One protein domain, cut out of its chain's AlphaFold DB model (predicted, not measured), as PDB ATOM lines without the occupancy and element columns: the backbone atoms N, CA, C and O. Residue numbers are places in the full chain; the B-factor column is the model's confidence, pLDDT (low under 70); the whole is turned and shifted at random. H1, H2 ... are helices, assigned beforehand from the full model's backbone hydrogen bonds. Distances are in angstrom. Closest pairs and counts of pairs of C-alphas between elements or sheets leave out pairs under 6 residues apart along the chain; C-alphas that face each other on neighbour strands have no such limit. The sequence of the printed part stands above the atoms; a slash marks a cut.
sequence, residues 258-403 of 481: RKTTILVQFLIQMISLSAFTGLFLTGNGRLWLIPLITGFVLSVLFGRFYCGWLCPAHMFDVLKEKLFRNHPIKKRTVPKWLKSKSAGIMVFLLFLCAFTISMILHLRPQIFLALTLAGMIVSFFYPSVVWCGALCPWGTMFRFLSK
ATOM      1  N   ARG A 258     224.064 224.798 194.914       52.94
ATOM      2  CA  ARG A 258     223.240 223.618 195.229       52.94
ATOM      3  C   ARG A 258     223.475 223.053 196.636       52.94
ATOM      4  O   ARG A 258     222.518 222.589 197.243       52.94
ATOM      5  N   LYS A 259     224.704 223.117 197.175       55.47
ATOM      6  CA  LYS A 259     225.029 222.578 198.516       55.47
ATOM      7  C   LYS A 259     224.512 223.468 199.656       55.47
ATOM      8  O   LYS A 259     223.920 222.956 200.598       55.47
ATOM      9  N   THR A 260     224.655 224.790 199.544       63.56
ATOM     10  CA  THR A 260     224.245 225.733 200.602       63.56
ATOM     11  C   THR A 260     222.741 225.698 200.871       63.56
ATOM     12  O   THR A 260     222.333 225.676 202.024       63.56
ATOM     13  N   THR A 261     221.899 225.624 199.835       65.81
ATOM     14  CA  THR A 261     220.437 225.556 200.017       65.81
ATOM     15  C   THR A 261     219.991 224.265 200.706       65.81
ATOM     16  O   THR A 261     219.025 224.289 201.457       65.81
ATOM     17  N   ILE A 262     220.697 223.148 200.487       68.19
ATOM     18  CA  ILE A 262     220.400 221.869 201.152       68.19
ATOM     19  C   ILE A 262     220.711 221.965 202.644       68.19
ATOM     20  O   ILE A 262     219.879 221.573 203.454       68.19
ATOM     21  N   LEU A 263     221.877 222.515 202.995       74.69
ATOM     22  CA  LEU A 263     222.270 222.687 204.391       74.69
ATOM     23  C   LEU A 263     221.301 223.615 205.129       74.69
ATOM     24  O   LEU A 263     220.838 223.279 206.209       74.69
ATOM     25  N   VAL A 264     220.939 224.748 204.519       81.19
ATOM     26  CA  VAL A 264     219.993 225.702 205.118       81.19
ATOM     27  C   VAL A 264     218.616 225.070 205.319       81.19
ATOM     28  O   VAL A 264     218.042 225.214 206.391       81.19
ATOM     29  N   GLN A 265     218.092 224.348 204.324       79.31
ATOM     30  CA  GLN A 265     216.804 223.666 204.467       79.31
ATOM     31  C   GLN A 265     216.843 222.614 205.579       79.31
ATOM     32  O   GLN A 265     215.916 222.548 206.376       79.31
ATOM     33  N   PHE A 266     217.921 221.830 205.658       80.19
ATOM     34  CA  PHE A 266     218.092 220.823 206.700       80.19
ATOM     35  C   PHE A 266     218.166 221.449 208.100       80.19
ATOM     36  O   PHE A 266     217.469 221.002 209.002       80.19
ATOM     37  N   LEU A 267     218.936 222.529 208.273       83.69
ATOM     38  CA  LEU A 267     219.025 223.249 209.548       83.69
ATOM     39  C   LEU A 267     217.666 223.804 209.990       83.69
ATOM     40  O   LEU A 267     217.288 223.637 211.144       83.69
ATOM     41  N   ILE A 268     216.907 224.415 209.073       86.75
ATOM     42  CA  ILE A 268     215.559 224.927 209.372       86.75
ATOM     43  C   ILE A 268     214.626 223.787 209.796       86.75
ATOM     44  O   ILE A 268     213.874 223.941 210.755       86.75
ATOM     45  N   GLN A 269     214.689 222.637 209.120       83.94
ATOM     46  CA  GLN A 269     213.875 221.471 209.467       83.94
ATOM     47  C   GLN A 269     214.223 220.911 210.851       83.94
ATOM     48  O   GLN A 269     213.308 220.605 211.609       83.94
ATOM     49  N   MET A 270     215.509 220.843 211.211       83.19
ATOM     50  CA  MET A 270     215.943 220.391 212.540       83.19
ATOM     51  C   MET A 270     215.493 221.345 213.652       83.19
ATOM     52  O   MET A 270     214.962 220.888 214.658       83.19
ATOM     53  N   ILE A 271     215.638 222.659 213.445       86.06
ATOM     54  CA  ILE A 271     215.158 223.683 214.391       86.06
ATOM     55  C   ILE A 271     213.635 223.597 214.549       86.06
ATOM     56  O   ILE A 271     213.103 223.702 215.654       86.06
ATOM     57  N   SER A 272     212.916 223.388 213.444       85.94
ATOM     58  CA  SER A 272     211.466 223.220 213.493       85.94
ATOM     59  C   SER A 272     211.087 221.950 214.253       85.94
ATOM     60  O   SER A 272     210.245 222.002 215.142       85.94
ATOM     61  N   LEU A 273     211.749 220.822 213.987       84.62
ATOM     62  CA  LEU A 273     211.502 219.569 214.697       84.62
ATOM     63  C   LEU A 273     211.733 219.714 216.206       84.62
ATOM     64  O   LEU A 273     210.892 219.268 216.987       84.62
ATOM     65  N   SER A 274     212.826 220.361 216.625       82.25
ATOM     66  CA  SER A 274     213.094 220.594 218.047       82.25
ATOM     67  C   SER A 274     212.034 221.493 218.682       82.25
ATOM     68  O   SER A 274     211.569 221.195 219.778       82.25
ATOM     69  N   ALA A 275     211.587 222.542 217.981       84.31
ATOM     70  CA  ALA A 275     210.509 223.408 218.458       84.31
ATOM     71  C   ALA A 275     209.181 222.644 218.599       84.31
ATOM     72  O   ALA A 275     208.533 222.727 219.637       84.31
ATOM     73  N   PHE A 276     208.805 221.845 217.596       83.12
ATOM     74  CA  PHE A 276     207.609 220.996 217.637       83.12
ATOM     75  C   PHE A 276     207.669 219.959 218.764       83.12
ATOM     76  O   PHE A 276     206.666 219.735 219.436       83.12
ATOM     77  N   THR A 277     208.839 219.366 219.003       81.75
ATOM     78  CA  THR A 277     209.054 218.408 220.099       81.75
ATOM     79  C   THR A 277     208.963 219.099 221.459       81.75
ATOM     80  O   THR A 277     208.299 218.594 222.356       81.75
ATOM     81  N   GLY A 278     209.538 220.296 221.610       81.06
ATOM     82  CA  GLY A 278     209.374 221.104 222.821       81.06
ATOM     83  C   GLY A 278     207.904 221.437 223.095       81.06
ATOM     84  O   GLY A 278     207.413 221.202 224.195       81.06
ATOM     85  N   LEU A 279     207.163 221.886 222.075       80.62
ATOM     86  CA  LEU A 279     205.719 222.127 222.187       80.62
ATOM     87  C   LEU A 279     204.941 220.852 222.539       80.62
ATOM     88  O   LEU A 279     203.982 220.922 223.307       80.62
ATOM     89  N   PHE A 280     205.344 219.697 222.005       77.00
ATOM     90  CA  PHE A 280     204.759 218.400 222.344       77.00
ATOM     91  C   PHE A 280     204.916 218.092 223.839       77.00
ATOM     92  O   PHE A 280     203.932 217.771 224.501       77.00
ATOM     93  N   LEU A 281     206.125 218.262 224.381       78.62
ATOM     94  CA  LEU A 281     206.442 217.964 225.783       78.62
ATOM     95  C   LEU A 281     205.715 218.876 226.776       78.62
ATOM     96  O   LEU A 281     205.375 218.433 227.867       78.62
ATOM     97  N   THR A 282     205.418 220.125 226.402       77.00
ATOM     98  CA  THR A 282     204.681 221.042 227.295       77.00
ATOM     99  C   THR A 282     203.232 220.623 227.561       77.00
ATOM    100  O   THR A 282     202.607 221.182 228.456       77.00
ATOM    101  N   GLY A 283     202.647 219.714 226.765       71.25
ATOM    102  CA  GLY A 283     201.250 219.272 226.913       71.25
ATOM    103  C   GLY A 283     200.187 220.360 226.676       71.25
ATOM    104  O   GLY A 283     198.985 220.083 226.684       71.25
ATOM    105  N   ASN A 284     200.607 221.600 226.410       74.75
ATOM    106  CA  ASN A 284     199.744 222.766 226.290       74.75
ATOM    107  C   ASN A 284     199.279 222.953 224.843       74.75
ATOM    108  O   ASN A 284     199.903 223.651 224.042       74.75
ATOM    109  N   GLY A 285     198.120 222.378 224.513       72.12
ATOM    110  CA  GLY A 285     197.535 222.445 223.167       72.12
ATOM    111  C   GLY A 285     197.308 223.868 222.625       72.12
ATOM    112  O   GLY A 285     197.307 224.063 221.415       72.12
ATOM    113  N   ARG A 286     197.195 224.890 223.489       75.19
ATOM    114  CA  ARG A 286     197.067 226.301 223.067       75.19
ATOM    115  C   ARG A 286     198.324 226.832 222.367       75.19
ATOM    116  O   ARG A 286     198.206 227.630 221.440       75.19
ATOM    117  N   LEU A 287     199.516 226.367 222.750       79.69
ATOM    118  CA  LEU A 287     200.779 226.825 222.154       79.69
ATOM    119  C   LEU A 287     200.933 226.384 220.690       79.69
ATOM    120  O   LEU A 287     201.638 227.036 219.921       79.69
ATOM    121  N   TRP A 288     200.212 225.342 220.265       77.12
ATOM    122  CA  TRP A 288     200.203 224.862 218.878       77.12
ATOM    123  C   TRP A 288     199.580 225.855 217.886       77.12
ATOM    124  O   TRP A 288     199.836 225.760 216.683       77.12
ATOM    125  N   LEU A 289     198.841 226.859 218.373       78.38
ATOM    126  CA  LEU A 289     198.336 227.952 217.541       78.38
ATOM    127  C   LEU A 289     199.467 228.820 216.974       78.38
ATOM    128  O   LEU A 289     199.340 229.330 215.865       78.38
ATOM    129  N   ILE A 290     200.599 228.951 217.673       82.88
ATOM    130  CA  ILE A 290     201.726 229.796 217.245       82.88
ATOM    131  C   ILE A 290     202.325 229.324 215.904       82.88
ATOM    132  O   ILE A 290     202.345 230.116 214.952       82.88
ATOM    133  N   PRO A 291     202.797 228.066 215.754       81.81
ATOM    134  CA  PRO A 291     203.340 227.593 214.480       81.81
ATOM    135  C   PRO A 291     202.283 227.532 213.371       81.81
ATOM    136  O   PRO A 291     202.626 227.686 212.199       81.81
ATOM    137  N   LEU A 292     201.009 227.355 213.724       79.62
ATOM    138  CA  LEU A 292     199.889 227.349 212.787       79.62
ATOM    139  C   LEU A 292     199.614 228.741 212.210       79.62
ATOM    140  O   LEU A 292     199.581 228.892 210.989       79.62
ATOM    141  N   ILE A 293     199.501 229.765 213.060       85.00
ATOM    142  CA  ILE A 293     199.337 231.165 212.645       85.00
ATOM    143  C   ILE A 293     200.558 231.613 211.838       85.00
ATOM    144  O   ILE A 293     200.421 232.179 210.754       85.00
ATOM    145  N   THR A 294     201.762 231.281 212.311       84.69
ATOM    146  CA  THR A 294     203.009 231.571 211.586       84.69
ATOM    147  C   THR A 294     203.013 230.907 210.206       84.69
ATOM    148  O   THR A 294     203.338 231.545 209.203       84.69
ATOM    149  N   GLY A 295     202.605 229.638 210.130       84.50
ATOM    150  CA  GLY A 295     202.465 228.903 208.878       84.50
ATOM    151  C   GLY A 295     201.420 229.507 207.942       84.50
ATOM    152  O   GLY A 295     201.666 229.568 206.738       84.50
ATOM    153  N   PHE A 296     200.303 230.003 208.475       85.44
ATOM    154  CA  PHE A 296     199.270 230.707 207.716       85.44
ATOM    155  C   PHE A 296     199.803 231.988 207.082       85.44
ATOM    156  O   PHE A 296     199.762 232.120 205.858       85.44
ATOM    157  N   VAL A 297     200.391 232.881 207.883       86.88
ATOM    158  CA  VAL A 297     200.970 234.146 207.402       86.88
ATOM    159  C   VAL A 297     202.048 233.882 206.351       86.88
ATOM    160  O   VAL A 297     202.033 234.463 205.264       86.88
ATOM    161  N   LEU A 298     202.953 232.939 206.624       84.88
ATOM    162  CA  LEU A 298     204.005 232.581 205.678       84.88
ATOM    163  C   LEU A 298     203.432 231.969 204.396       84.88
ATOM    164  O   LEU A 298     203.985 232.184 203.316       84.88
ATOM    165  N   SER A 299     202.319 231.240 204.494       84.81
ATOM    166  CA  SER A 299     201.695 230.614 203.333       84.81
ATOM    167  C   SER A 299     200.907 231.575 202.456       84.81
ATOM    168  O   SER A 299     200.839 231.371 201.247       84.81
ATOM    169  N   VAL A 300     200.380 232.660 203.015       84.50
ATOM    170  CA  VAL A 300     199.813 233.762 202.223       84.50
ATOM    171  C   VAL A 300     200.903 234.401 201.351       84.50
ATOM    172  O   VAL A 300     200.704 234.627 200.157       84.50
ATOM    173  N   LEU A 301     202.092 234.630 201.917       82.81
ATOM    174  CA  LEU A 301     203.201 235.298 201.223       82.81
ATOM    175  C   LEU A 301     203.942 234.373 200.245       82.81
ATOM    176  O   LEU A 301     204.254 234.748 199.113       82.81
ATOM    177  N   PHE A 302     204.225 233.145 200.675       84.69
ATOM    178  CA  PHE A 302     205.105 232.208 199.977       84.69
ATOM    179  C   PHE A 302     204.415 230.898 199.591       84.69
ATOM    180  O   PHE A 302     205.105 229.965 199.186       84.69
ATOM    181  N   GLY A 303     203.086 230.812 199.642       86.06
ATOM    182  CA  GLY A 303     202.301 229.626 199.278       86.06
ATOM    183  C   GLY A 303     202.549 228.455 200.204       86.06
ATOM    184  O   GLY A 303     202.863 228.628 201.366       86.06
ATOM    185  N   ARG A 304     202.494 227.223 199.705       88.31
ATOM    186  CA  ARG A 304     202.705 226.016 200.533       88.31
ATOM    187  C   ARG A 304     204.158 225.804 201.011       88.31
ATOM    188  O   ARG A 304     204.589 224.668 201.175       88.31
ATOM    189  N   PHE A 305     204.919 226.878 201.231       87.44
ATOM    190  CA  PHE A 305     206.298 226.865 201.713       87.44
ATOM    191  C   PHE A 305     206.425 226.235 203.103       87.44
ATOM    192  O   PHE A 305     207.381 225.500 203.344       87.44
ATOM    193  N   TYR A 306     205.438 226.448 203.981       87.56
ATOM    194  CA  TYR A 306     205.408 225.836 205.310       87.56
ATOM    195  C   TYR A 306     205.548 224.308 205.239       87.56
ATOM    196  O   TYR A 306     206.419 223.736 205.895       87.56
ATOM    197  N   CYS A 307     204.777 223.652 204.363       86.31
ATOM    198  CA  CYS A 307     204.837 222.204 204.156       86.31
ATOM    199  C   CYS A 307     206.217 221.727 203.669       86.31
ATOM    200  O   CYS A 307     206.643 220.645 204.045       86.31
ATOM    201  N   GLY A 308     206.919 222.510 202.843       86.00
ATOM    202  CA  GLY A 308     208.218 222.120 202.279       86.00
ATOM    203  C   GLY A 308     209.445 222.457 203.138       86.00
ATOM    204  O   GLY A 308     210.520 221.912 202.886       86.00
ATOM    205  N   TRP A 309     209.328 223.364 204.111       86.81
ATOM    206  CA  TRP A 309     210.484 223.889 204.856       86.81
ATOM    207  C   TRP A 309     210.350 223.820 206.374       86.81
ATOM    208  O   TRP A 309     211.350 223.563 207.035       86.81
ATOM    209  N   LEU A 310     209.152 224.031 206.923       86.75
ATOM    210  CA  LEU A 310     208.926 224.056 208.371       86.75
ATOM    211  C   LEU A 310     208.262 222.778 208.885       86.75
ATOM    212  O   LEU A 310     208.530 222.369 210.006       86.75
ATOM    213  N   CYS A 311     207.397 222.136 208.101       85.88
ATOM    214  CA  CYS A 311     206.650 220.974 208.569       85.88
ATOM    215  C   CYS A 311     207.582 219.775 208.858       85.88
ATOM    216  O   CYS A 311     208.265 219.313 207.934       85.88
ATOM    217  N   PRO A 312     207.572 219.217 210.086       81.00
ATOM    218  CA  PRO A 312     208.389 218.056 210.444       81.00
ATOM    219  C   PRO A 312     208.103 216.827 209.576       81.00
ATOM    220  O   PRO A 312     209.029 216.105 209.215       81.00
ATOM    221  N   ALA A 313     206.845 216.624 209.164       79.56
ATOM    222  CA  ALA A 313     206.441 215.492 208.324       79.56
ATOM    223  C   ALA A 313     207.235 215.423 207.007       79.56
ATOM    224  O   ALA A 313     207.624 214.344 206.570       79.56
ATOM    225  N   HIS A 314     207.569 216.571 206.410       79.44
ATOM    226  CA  HIS A 314     208.350 216.586 205.176       79.44
ATOM    227  C   HIS A 314     209.814 216.163 205.381       79.44
ATOM    228  O   HIS A 314     210.437 215.608 204.475       79.44
ATOM    229  N   MET A 315     210.381 216.394 206.568       76.88
ATOM    230  CA  MET A 315     211.721 215.906 206.892       76.88
ATOM    231  C   MET A 315     211.761 214.372 206.862       76.88
ATOM    232  O   MET A 315     212.711 213.799 206.327       76.88
ATOM    233  N   PHE A 316     210.706 213.712 207.355       76.69
ATOM    234  CA  PHE A 316     210.576 212.255 207.299       76.69
ATOM    235  C   PHE A 316     210.519 211.729 205.863       76.69
ATOM    236  O   PHE A 316     211.175 210.732 205.574       76.69
ATOM    237  N   ASP A 317     209.836 212.421 204.945       73.56
ATOM    238  CA  ASP A 317     209.826 212.045 203.523       73.56
ATOM    239  C   ASP A 317     211.246 212.021 202.931       73.56
ATOM    240  O   ASP A 317     211.648 211.065 202.265       73.56
ATOM    241  N   VAL A 318     212.028 213.073 203.202       74.88
ATOM    242  CA  VAL A 318     213.406 213.212 202.701       74.88
ATOM    243  C   VAL A 318     214.341 212.193 203.356       74.88
ATOM    244  O   VAL A 318     215.253 211.682 202.701       74.88
ATOM    245  N   LEU A 319     214.136 211.900 204.644       73.75
ATOM    246  CA  LEU A 319     214.911 210.902 205.377       73.75
ATOM    247  C   LEU A 319     214.617 209.489 204.863       73.75
ATOM    248  O   LEU A 319     215.554 208.753 204.570       73.75
ATOM    249  N   LYS A 320     213.340 209.147 204.662       73.50
ATOM    250  CA  LYS A 320     212.888 207.868 204.101       73.50
ATOM    251  C   LYS A 320     213.486 207.624 202.717       73.50
ATOM    252  O   LYS A 320     214.021 206.550 202.463       73.50
ATOM    253  N   GLU A 321     213.470 208.622 201.836       69.69
ATOM    254  CA  GLU A 321     214.037 208.493 200.487       69.69
ATOM    255  C   GLU A 321     215.566 208.283 200.496       69.69
ATOM    256  O   GLU A 321     216.114 207.634 199.605       69.69
ATOM    257  N   LYS A 322     216.276 208.802 201.508       71.19
ATOM    258  CA  LYS A 322     217.712 208.532 201.698       71.19
ATOM    259  C   LYS A 322     217.977 207.169 202.335       71.19
ATOM    260  O   LYS A 322     218.899 206.492 201.894       71.19
ATOM    261  N   LEU A 323     217.201 206.797 203.351       70.31
ATOM    262  CA  LEU A 323     217.383 205.570 204.127       70.31
ATOM    263  C   LEU A 323     217.055 204.325 203.291       70.31
ATOM    264  O   LEU A 323     217.823 203.373 203.269       70.31
ATOM    265  N   PHE A 324     215.973 204.377 202.513       66.31
ATOM    266  CA  PHE A 324     215.531 203.289 201.633       66.31
ATOM    267  C   PHE A 324     216.034 203.440 200.192       66.31
ATOM    268  O   PHE A 324     215.450 202.901 199.255       66.31
ATOM    269  N   ARG A 325     217.135 204.176 199.989       60.81
ATOM    270  CA  ARG A 325     217.737 204.360 198.661       60.81
ATOM    271  C   ARG A 325     218.223 203.036 198.055       60.81
ATOM    272  O   ARG A 325     218.143 202.877 196.841       60.81
ATOM    273  N   ASN A 326     218.702 202.117 198.894       54.97
ATOM    274  CA  ASN A 326     219.282 200.836 198.469       54.97
ATOM    275  C   ASN A 326     218.251 199.692 198.422       54.97
ATOM    276  O   ASN A 326     218.468 198.709 197.726       54.97
ATOM    277  N   HIS A 327     217.109 199.847 199.097       55.84
ATOM    278  CA  HIS A 327     215.966 198.937 199.012       55.84
ATOM    279  C   HIS A 327     214.728 199.747 198.620       55.84
ATOM    280  O   HIS A 327     214.014 200.233 199.501       55.84
ATOM    281  N   PRO A 328     214.479 199.951 197.312       52.69
ATOM    282  CA  PRO A 328     213.351 200.746 196.856       52.69
ATOM    283  C   PRO A 328     212.050 200.060 197.277       52.69
ATOM    284  O   PRO A 328     211.602 199.092 196.665       52.69
ATOM    285  N   ILE A 329     211.421 200.578 198.334       55.03
ATOM    286  CA  ILE A 329     210.079 200.161 198.735       55.03
ATOM    287  C   ILE A 329     209.155 200.459 197.551       55.03
ATOM    288  O   ILE A 329     209.019 201.617 197.137       55.03
ATOM    289  N   LYS A 330     208.526 199.418 196.994       51.06
ATOM    290  CA  LYS A 330     207.553 199.536 195.901       51.06
ATOM    291  C   LYS A 330     206.498 200.569 196.310       51.06
ATOM    292  O   LYS A 330     205.750 200.351 197.265       51.06
ATOM    293  N   LYS A 331     206.466 201.724 195.630       60.81
ATOM    294  CA  LYS A 331     205.482 202.783 195.905       60.81
ATOM    295  C   LYS A 331     204.095 202.168 195.731       60.81
ATOM    296  O   LYS A 331     203.740 201.784 194.618       60.81
ATOM    297  N   ARG A 332     203.336 202.037 196.825       64.94
ATOM    298  CA  ARG A 332     201.967 201.516 196.759       64.94
ATOM    299  C   ARG A 332     201.160 202.368 195.786       64.94
ATOM    300  O   ARG A 332     201.200 203.599 195.842       64.94
ATOM    301  N   THR A 333     200.457 201.702 194.880       66.31
ATOM    302  CA  THR A 333     199.585 202.346 193.903       66.31
ATOM    303  C   THR A 333     198.446 203.033 194.634       66.31
ATOM    304  O   THR A 333     197.665 202.404 195.342       66.31
ATOM    305  N   VAL A 334     198.384 204.349 194.484       74.56
ATOM    306  CA  VAL A 334     197.377 205.193 195.122       74.56
ATOM    307  C   VAL A 334     196.140 205.268 194.230       74.56
ATOM    308  O   VAL A 334     196.294 205.602 193.049       74.56
ATOM    309  N   PRO A 335     194.928 205.008 194.750       79.56
ATOM    310  CA  PRO A 335     193.719 205.081 193.945       79.56
ATOM    311  C   PRO A 335     193.432 206.527 193.506       79.56
ATOM    312  O   PRO A 335     193.707 207.487 194.232       79.56
ATOM    313  N   LYS A 336     192.873 206.696 192.298       81.38
ATOM    314  CA  LYS A 336     192.672 208.015 191.662       81.38
ATOM    315  C   LYS A 336     191.780 208.953 192.486       81.38
ATOM    316  O   LYS A 336     192.039 210.154 192.508       81.38
ATOM    317  N   TRP A 337     190.781 208.419 193.195       79.06
ATOM    318  CA  TRP A 337     189.869 209.211 194.030       79.06
ATOM    319  C   TRP A 337     190.593 209.910 195.185       79.06
ATOM    320  O   TRP A 337     190.288 211.057 195.481       79.06
ATOM    321  N   LEU A 338     191.619 209.282 195.768       79.88
ATOM    322  CA  LEU A 338     192.385 209.861 196.874       79.88
ATOM    323  C   LEU A 338     193.375 210.937 196.402       79.88
ATOM    324  O   LEU A 338     193.824 211.755 197.192       79.88
ATOM    325  N   LYS A 339     193.708 210.971 195.104       76.81
ATOM    326  CA  LYS A 339     194.506 212.052 194.498       76.81
ATOM    327  C   LYS A 339     193.655 213.255 194.079       76.81
ATOM    328  O   LYS A 339     194.206 214.292 193.696       76.81
ATOM    329  N   SER A 340     192.329 213.122 194.092       81.75
ATOM    330  CA  SER A 340     191.429 214.163 193.609       81.75
ATOM    331  C   SER A 340     191.446 215.388 194.533       81.75
ATOM    332  O   SER A 340     191.760 215.321 195.723       81.75
ATOM    333  N   LYS A 341     191.087 216.550 193.978       81.69
ATOM    334  CA  LYS A 341     190.923 217.780 194.768       81.69
ATOM    335  C   LYS A 341     189.736 217.679 195.735       81.69
ATOM    336  O   LYS A 341     189.784 218.292 196.795       81.69
ATOM    337  N   SER A 342     188.705 216.908 195.381       83.38
ATOM    338  CA  SER A 342     187.486 216.749 196.179       83.38
ATOM    339  C   SER A 342     187.721 215.951 197.458       83.38
ATOM    340  O   SER A 342     187.198 216.342 198.496       83.38
ATOM    341  N   ALA A 343     188.576 214.920 197.432       84.44
ATOM    342  CA  ALA A 343     188.930 214.164 198.636       84.44
ATOM    343  C   ALA A 343     189.540 215.072 199.718       84.44
ATOM    344  O   ALA A 343     189.145 215.011 200.879       84.44
ATOM    345  N   GLY A 344     190.435 215.983 199.321       85.50
ATOM    346  CA  GLY A 344     191.026 216.955 200.243       85.50
ATOM    347  C   GLY A 344     190.024 217.946 200.833       85.50
ATOM    348  O   GLY A 344     190.149 218.308 202.003       85.50
ATOM    349  N   ILE A 345     189.028 218.372 200.048       87.75
ATOM    350  CA  ILE A 345     187.957 219.271 200.509       87.75
ATOM    351  C   ILE A 345     187.047 218.546 201.504       87.75
ATOM    352  O   ILE A 345     186.742 219.102 202.552       87.75
ATOM    353  N   MET A 346     186.679 217.296 201.220       90.00
ATOM    354  CA  MET A 346     185.849 216.481 202.107       90.00
ATOM    355  C   MET A 346     186.508 216.278 203.477       90.00
ATOM    356  O   MET A 346     185.879 216.519 204.503       90.00
ATOM    357  N   VAL A 347     187.797 215.917 203.506       87.94
ATOM    358  CA  VAL A 347     188.550 215.757 204.763       87.94
ATOM    359  C   VAL A 347     188.684 217.085 205.512       87.94
ATOM    360  O   VAL A 347     188.602 217.114 206.737       87.94
ATOM    361  N   PHE A 348     188.858 218.197 204.793       89.88
ATOM    362  CA  PHE A 348     188.913 219.522 205.407       89.88
ATOM    363  C   PHE A 348     187.574 219.929 206.038       89.88
ATOM    364  O   PHE A 348     187.572 220.423 207.161       89.88
ATOM    365  N   LEU A 349     186.444 219.676 205.369       90.38
ATOM    366  CA  LEU A 349     185.109 219.928 205.925       90.38
ATOM    367  C   LEU A 349     184.842 219.058 207.157       90.38
ATOM    368  O   LEU A 349     184.411 219.578 208.181       90.38
ATOM    369  N   LEU A 350     185.187 217.769 207.098       89.62
ATOM    370  CA  LEU A 350     185.075 216.863 208.242       89.62
ATOM    371  C   LEU A 350     185.928 217.343 209.422       89.62
ATOM    372  O   LEU A 350     185.467 217.334 210.561       89.62
ATOM    373  N   PHE A 351     187.148 217.820 209.156       88.56
ATOM    374  CA  PHE A 351     188.006 218.415 210.177       88.56
ATOM    375  C   PHE A 351     187.394 219.683 210.782       88.56
ATOM    376  O   PHE A 351     187.450 219.840 211.997       88.56
ATOM    377  N   LEU A 352     186.796 220.569 209.977       88.69
ATOM    378  CA  LEU A 352     186.119 221.764 210.489       88.69
ATOM    379  C   LEU A 352     184.930 221.399 211.380       88.69
ATOM    380  O   LEU A 352     184.817 221.962 212.462       88.69
ATOM    381  N   CYS A 353     184.104 220.428 210.979       88.81
ATOM    382  CA  CYS A 353     182.999 219.930 211.801       88.81
ATOM    383  C   CYS A 353     183.496 219.297 213.109       88.81
ATOM    384  O   CYS A 353     182.987 219.603 214.182       88.81
ATOM    385  N   ALA A 354     184.528 218.450 213.053       85.69
ATOM    386  CA  ALA A 354     185.116 217.858 214.254       85.69
ATOM    387  C   ALA A 354     185.736 218.923 215.174       85.69
ATOM    388  O   ALA A 354     185.630 218.834 216.396       85.69
ATOM    389  N   PHE A 355     186.358 219.953 214.595       84.50
ATOM    390  CA  PHE A 355     186.948 221.061 215.334       84.50
ATOM    391  C   PHE A 355     185.883 221.937 216.008       84.50
ATOM    392  O   PHE A 355     186.048 222.281 217.176       84.50
ATOM    393  N   THR A 356     184.781 222.265 215.324       84.94
ATOM    394  CA  THR A 356     183.672 223.025 215.924       84.94
ATOM    395  C   THR A 356     182.989 222.231 217.032       84.94
ATOM    396  O   THR A 356     182.786 222.773 218.114       84.94
ATOM    397  N   ILE A 357     182.729 220.937 216.820       86.50
ATOM    398  CA  ILE A 357     182.180 220.037 217.847       86.50
ATOM    399  C   ILE A 357     183.119 219.965 219.058       86.50
ATOM    400  O   ILE A 357     182.677 220.109 220.192       86.50
ATOM    401  N   SER A 358     184.427 219.813 218.833       82.38
ATOM    402  CA  SER A 358     185.420 219.792 219.912       82.38
ATOM    403  C   SER A 358     185.481 221.105 220.694       82.38
ATOM    404  O   SER A 358     185.700 221.064 221.903       82.38
ATOM    405  N   MET A 359     185.309 222.252 220.024       76.75
ATOM    406  CA  MET A 359     185.265 223.569 220.673       76.75
ATOM    407  C   MET A 359     184.000 223.739 221.519       76.75
ATOM    408  O   MET A 359     184.093 224.265 222.624       76.75
ATOM    409  N   ILE A 360     182.849 223.257 221.037       85.56
ATOM    410  CA  ILE A 360     181.573 223.284 221.771       85.56
ATOM    411  C   ILE A 360     181.628 222.361 222.996       85.56
ATOM    412  O   ILE A 360     181.197 222.738 224.079       85.56
ATOM    413  N   LEU A 361     182.207 221.169 222.849       83.62
ATOM    414  CA  LEU A 361     182.319 220.169 223.916       83.62
ATOM    415  C   LEU A 361     183.475 220.435 224.898       83.62
ATOM    416  O   LEU A 361     183.767 219.582 225.732       83.62
ATOM    417  N   HIS A 362     184.174 221.573 224.787       75.88
ATOM    418  CA  HIS A 362     185.349 221.927 225.601       75.88
ATOM    419  C   HIS A 362     186.426 220.822 225.697       75.88
ATOM    420  O   HIS A 362     187.245 220.804 226.621       75.88
ATOM    421  N   LEU A 363     186.475 219.917 224.715       68.94
ATOM    422  CA  LEU A 363     187.507 218.893 224.611       68.94
ATOM    423  C   LEU A 363     188.848 219.592 224.365       68.94
ATOM    424  O   LEU A 363     188.953 220.508 223.542       68.94
ATOM    425  N   ARG A 364     189.894 219.186 225.100       65.81
ATOM    426  CA  ARG A 364     191.226 219.793 224.965       65.81
ATOM    427  C   ARG A 364     191.672 219.763 223.490       65.81
ATOM    428  O   ARG A 364     191.497 218.737 222.834       65.81
ATOM    429  N   PRO A 365     192.328 220.819 222.964       64.50
ATOM    430  CA  PRO A 365     192.716 220.933 221.549       64.50
ATOM    431  C   PRO A 365     193.875 219.998 221.125       64.50
ATOM    432  O   PRO A 365     194.670 220.321 220.242       64.50
ATOM    433  N   GLN A 366     193.977 218.805 221.714       69.44
ATOM    434  CA  GLN A 366     194.931 217.750 221.359       69.44
ATOM    435  C   GLN A 366     194.691 217.168 219.956       69.44
ATOM    436  O   GLN A 366     195.534 216.429 219.455       69.44
ATOM    437  N   ILE A 367     193.611 217.553 219.270       75.56
ATOM    438  CA  ILE A 367     193.366 217.219 217.859       75.56
ATOM    439  C   ILE A 367     194.562 217.608 216.974       75.56
ATOM    440  O   ILE A 367     194.938 216.851 216.082       75.56
ATOM    441  N   PHE A 368     195.219 218.742 217.241       72.25
ATOM    442  CA  PHE A 368     196.424 219.155 216.506       72.25
ATOM    443  C   PHE A 368     197.599 218.194 216.693       72.25
ATOM    444  O   PHE A 368     198.346 217.909 215.749       72.25
ATOM    445  N   LEU A 369     197.736 217.673 217.911       73.25
ATOM    446  CA  LEU A 369     198.750 216.699 218.280       73.25
ATOM    447  C   LEU A 369     198.501 215.373 217.561       73.25
ATOM    448  O   LEU A 369     199.383 214.859 216.872       73.25
ATOM    449  N   ALA A 370     197.266 214.877 217.658       78.50
ATOM    450  CA  ALA A 370     196.822 213.650 217.015       78.50
ATOM    451  C   ALA A 370     196.989 213.724 215.491       78.50
ATOM    452  O   ALA A 370     197.504 212.791 214.883       78.50
ATOM    453  N   LEU A 371     196.651 214.861 214.874       78.06
ATOM    454  CA  LEU A 371     196.814 215.076 213.437       78.06
ATOM    455  C   LEU A 371     198.291 215.062 213.010       78.06
ATOM    456  O   LEU A 371     198.627 214.523 211.957       78.06
ATOM    457  N   THR A 372     199.187 215.629 213.821       73.56
ATOM    458  CA  THR A 372     200.631 215.636 213.532       73.56
ATOM    459  C   THR A 372     201.227 214.232 213.657       73.56
ATOM    460  O   THR A 372     201.973 213.804 212.774       73.56
ATOM    461  N   LEU A 373     200.850 213.486 214.702       79.44
ATOM    462  CA  LEU A 373     201.250 212.089 214.902       79.44
ATOM    463  C   LEU A 373     200.722 211.186 213.782       79.44
ATOM    464  O   LEU A 373     201.500 210.466 213.155       79.44
ATOM    465  N   ALA A 374     199.429 211.292 213.463       81.19
ATOM    466  CA  ALA A 374     198.812 210.582 212.347       81.19
ATOM    467  C   ALA A 374     199.541 210.878 211.033       81.19
ATOM    468  O   ALA A 374     199.775 209.972 210.238       81.19
ATOM    469  N   GLY A 375     199.987 212.118 210.827       77.69
ATOM    470  CA  GLY A 375     200.731 212.485 209.631       77.69
ATOM    471  C   GLY A 375     202.098 211.856 209.503       77.69
ATOM    472  O   GLY A 375     202.478 211.455 208.400       77.69
ATOM    473  N   MET A 376     202.820 211.719 210.612       75.81
ATOM    474  CA  MET A 376     204.095 211.005 210.626       75.81
ATOM    475  C   MET A 376     203.891 209.513 210.349       75.81
ATOM    476  O   MET A 376     204.588 208.956 209.502       75.81
ATOM    477  N   ILE A 377     202.886 208.895 210.978       82.44
ATOM    478  CA  ILE A 377     202.552 207.477 210.778       82.44
ATOM    479  C   ILE A 377     202.140 207.225 209.322       82.44
ATOM    480  O   ILE A 377     202.709 206.372 208.644       82.44
ATOM    481  N   VAL A 378     201.190 207.996 208.791       80.44
ATOM    482  CA  VAL A 378     200.687 207.796 207.426       80.44
ATOM    483  C   VAL A 378     201.773 208.068 206.384       80.44
ATOM    484  O   VAL A 378     201.886 207.296 205.435       80.44
ATOM    485  N   SER A 379     202.610 209.097 206.555       75.56
ATOM    486  CA  SER A 379     203.717 209.384 205.618       75.56
ATOM    487  C   SER A 379     204.807 208.301 205.642       75.56
ATOM    488  O   SER A 379     205.507 208.077 204.648       75.56
ATOM    489  N   PHE A 380     204.934 207.566 206.752       77.31
ATOM    490  CA  PHE A 380     205.830 206.417 206.824       77.31
ATOM    491  C   PHE A 380     205.360 205.268 205.919       77.31
ATOM    492  O   PHE A 380     206.175 204.698 205.192       77.31
ATOM    493  N   PHE A 381     204.058 204.978 205.865       79.12
ATOM    494  CA  PHE A 381     203.522 203.866 205.063       79.12
ATOM    495  C   PHE A 381     203.114 204.257 203.633       79.12
ATOM    496  O   PHE A 381     203.279 203.467 202.702       79.12
ATOM    497  N   TYR A 382     202.629 205.480 203.427       80.31
ATOM    498  CA  TYR A 382     202.075 205.965 202.161       80.31
ATOM    499  C   TYR A 382     202.939 207.072 201.539       80.31
ATOM    500  O   TYR A 382     203.720 207.720 202.233       80.31
ATOM    501  N   PRO A 383     202.853 207.303 200.214       78.31
ATOM    502  CA  PRO A 383     203.553 208.417 199.584       78.31
ATOM    503  C   PRO A 383     202.997 209.767 200.060       78.31
ATOM    504  O   PRO A 383     201.799 209.911 200.305       78.31
ATOM    505  N   SER A 384     203.856 210.786 200.091       75.94
ATOM    506  CA  SER A 384     203.550 212.135 200.592       75.94
ATOM    507  C   SER A 384     202.396 212.823 199.845       75.94
ATOM    508  O   SER A 384     201.744 213.709 200.394       75.94
ATOM    509  N   VAL A 385     202.090 212.388 198.615       78.31
ATOM    510  CA  VAL A 385     200.906 212.811 197.842       78.31
ATOM    511  C   VAL A 385     199.599 212.514 198.590       78.31
ATOM    512  O   VAL A 385     198.664 213.299 198.492       78.31
ATOM    513  N   VAL A 386     199.526 211.421 199.357       83.75
ATOM    514  CA  VAL A 386     198.323 211.042 200.119       83.75
ATOM    515  C   VAL A 386     198.131 211.973 201.303       83.75
ATOM    516  O   VAL A 386     197.104 212.640 201.413       83.75
ATOM    517  N   TRP A 387     199.141 212.051 202.172       85.94
ATOM    518  CA  TRP A 387     199.036 212.839 203.389       85.94
ATOM    519  C   TRP A 387     198.974 214.332 203.078       85.94
ATOM    520  O   TRP A 387     197.968 214.989 203.327       85.94
ATOM    521  N   CYS A 388     200.017 214.878 202.455       81.38
ATOM    522  CA  CYS A 388     200.108 216.309 202.189       81.38
ATOM    523  C   CYS A 388     199.139 216.766 201.089       81.38
ATOM    524  O   CYS A 388     198.815 217.953 201.027       81.38
ATOM    525  N   GLY A 389     198.706 215.879 200.188       78.75
ATOM    526  CA  GLY A 389     197.817 216.232 199.079       78.75
ATOM    527  C   GLY A 389     196.325 216.125 199.394       78.75
ATOM    528  O   GLY A 389     195.579 216.978 198.909       78.75
ATOM    529  N   ALA A 390     195.910 215.129 200.185       81.69
ATOM    530  CA  ALA A 390     194.497 214.809 200.393       81.69
ATOM    531  C   ALA A 390     194.077 214.666 201.862       81.69
ATOM    532  O   ALA A 390     193.012 215.147 202.220       81.69
ATOM    533  N   LEU A 391     194.881 214.039 202.727       85.50
ATOM    534  CA  LEU A 391     194.450 213.770 204.107       85.50
ATOM    535  C   LEU A 391     194.741 214.909 205.084       85.50
ATOM    536  O   LEU A 391     194.082 215.011 206.108       85.50
ATOM    537  N   CYS A 392     195.729 215.757 204.805       88.25
ATOM    538  CA  CYS A 392     196.105 216.843 205.699       88.25
ATOM    539  C   CYS A 392     195.147 218.038 205.523       88.25
ATOM    540  O   CYS A 392     195.219 218.712 204.487       88.25
ATOM    541  N   PRO A 393     194.334 218.393 206.541       87.19
ATOM    542  CA  PRO A 393     193.421 219.538 206.480       87.19
ATOM    543  C   PRO A 393     194.163 220.854 206.200       87.19
ATOM    544  O   PRO A 393     193.760 221.645 205.347       87.19
ATOM    545  N   TRP A 394     195.325 221.047 206.838       85.50
ATOM    546  CA  TRP A 394     196.206 222.198 206.603       85.50
ATOM    547  C   TRP A 394     196.765 222.226 205.179       85.50
ATOM    548  O   TRP A 394     196.898 223.291 204.577       85.50
ATOM    549  N   GLY A 395     197.057 221.056 204.607       86.38
ATOM    550  CA  GLY A 395     197.502 220.922 203.223       86.38
ATOM    551  C   GLY A 395     196.450 221.417 202.228       86.38
ATOM    552  O   GLY A 395     196.793 222.169 201.309       86.38
ATOM    553  N   THR A 396     195.183 221.051 202.445       87.19
ATOM    554  CA  THR A 396     194.041 221.539 201.657       87.19
ATOM    555  C   THR A 396     193.860 223.046 201.823       87.19
ATOM    556  O   THR A 396     193.769 223.760 200.825       87.19
ATOM    557  N   MET A 397     193.901 223.558 203.054       87.75
ATOM    558  CA  MET A 397     193.774 224.994 203.313       87.75
ATOM    559  C   MET A 397     194.867 225.805 202.590       87.75
ATOM    560  O   MET A 397     194.579 226.755 201.858       87.75
ATOM    561  N   PHE A 398     196.135 225.389 202.694       86.38
ATOM    562  CA  PHE A 398     197.235 226.078 202.015       86.38
ATOM    563  C   PHE A 398     197.209 225.920 200.483       86.38
ATOM    564  O   PHE A 398     197.803 226.739 199.777       86.38
ATOM    565  N   ARG A 399     196.514 224.915 199.929       87.00
ATOM    566  CA  ARG A 399     196.312 224.760 198.474       87.00
ATOM    567  C   ARG A 399     195.488 225.901 197.885       87.00
ATOM    568  O   ARG A 399     195.817 226.366 196.791       87.00
ATOM    569  N   PHE A 400     194.476 226.375 198.609       85.94
ATOM    570  CA  PHE A 400     193.697 227.550 198.215       85.94
ATOM    571  C   PHE A 400     194.549 228.820 198.265       85.94
ATOM    572  O   PHE A 400     194.637 229.542 197.270       85.94
ATOM    573  N   LEU A 401     195.283 229.018 199.364       84.75
ATOM    574  CA  LEU A 401     196.183 230.162 199.550       84.75
ATOM    575  C   LEU A 401     197.315 230.207 198.510       84.75
ATOM    576  O   LEU A 401     197.707 231.272 198.048       84.75
ATOM    577  N   SER A 402     197.815 229.059 198.047       84.06
ATOM    578  CA  SER A 402     198.923 229.020 197.078       84.06
ATOM    579  C   SER A 402     198.558 229.522 195.674       84.06
ATOM    580  O   SER A 402     199.454 229.759 194.859       84.06
ATOM    581  N   LYS A 403     197.266 229.706 195.360       81.88
ATOM    582  CA  LYS A 403     196.835 230.291 194.078       81.88
ATOM    583  C   LYS A 403     197.133 231.790 193.991       81.88
ATOM    584  O   LYS A 403     197.563 232.250 192.930       81.88
TER     585      LYS A 403
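This is residues 258 to 403 of the 481 residues of an uncharacterized protein of Firmicutes bacterium HGW-Firmicutes-9 (UniProt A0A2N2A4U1). Two long helices, H1 and H6, lie on opposite sides of an all-helix body, with H7 and the short H8 between them near its core; H4 packs beside H7, and H9 beside H2. From H4 a long link, residues 324 to 335, swings wide of the core to H5. The 146 printed residues have nine named helices, H1 to H9 in order, and no named strand. The whole is compact, radius of gyration of the C-alphas 15.9 A, spanning 49 by 35 by 30 A.

H1, residues 258 to 281, begins at C-alpha 258 (223.240, 223.618, 195.229) and is 35.3 A long. Then come H2, 285 to 302, 26.3 A; H3, 305 to 309; H4, 312 to 323; H5, 336 to 339; H6, 341 to 360, 29.1 A; H7, 367 to 381, 21.1 A; H8, 384 to 391; and H9, 393 to 403, ending at C-alpha 403 (196.835, 230.291, 194.078).

The hub, H8, touches H5, H6, H7 and H9, the last only at the corner. Its closest C-alphas to H6 are Ala 390 and Gly 344, 4.1 A, at a steep tilt of 55 degrees. H7 and H8 form a hairpin, with Ser 379 and Trp 387 closest, C-alphas 6.2 A apart. H4 touches H7 at a shallow tilt of 15 degrees, the same way. H3 touches H2; H1 touches H4; H1 and H6 are apart. Every O i to N i+4 pair is within hydrogen-bond range in H3, H4, H6, H7 and H8, with 19 of 20 in H1, 10 of 14 in H2 and 6 of 7 in H9.

The farthest C-alphas, Arg 258 and Leu 361, are 50.1 A apart. The printed part has no cut; H4 to H5 is a long link. pLDDT is under 70 at residues 258 to 262, 321, 324 to 333 and 363 to 366.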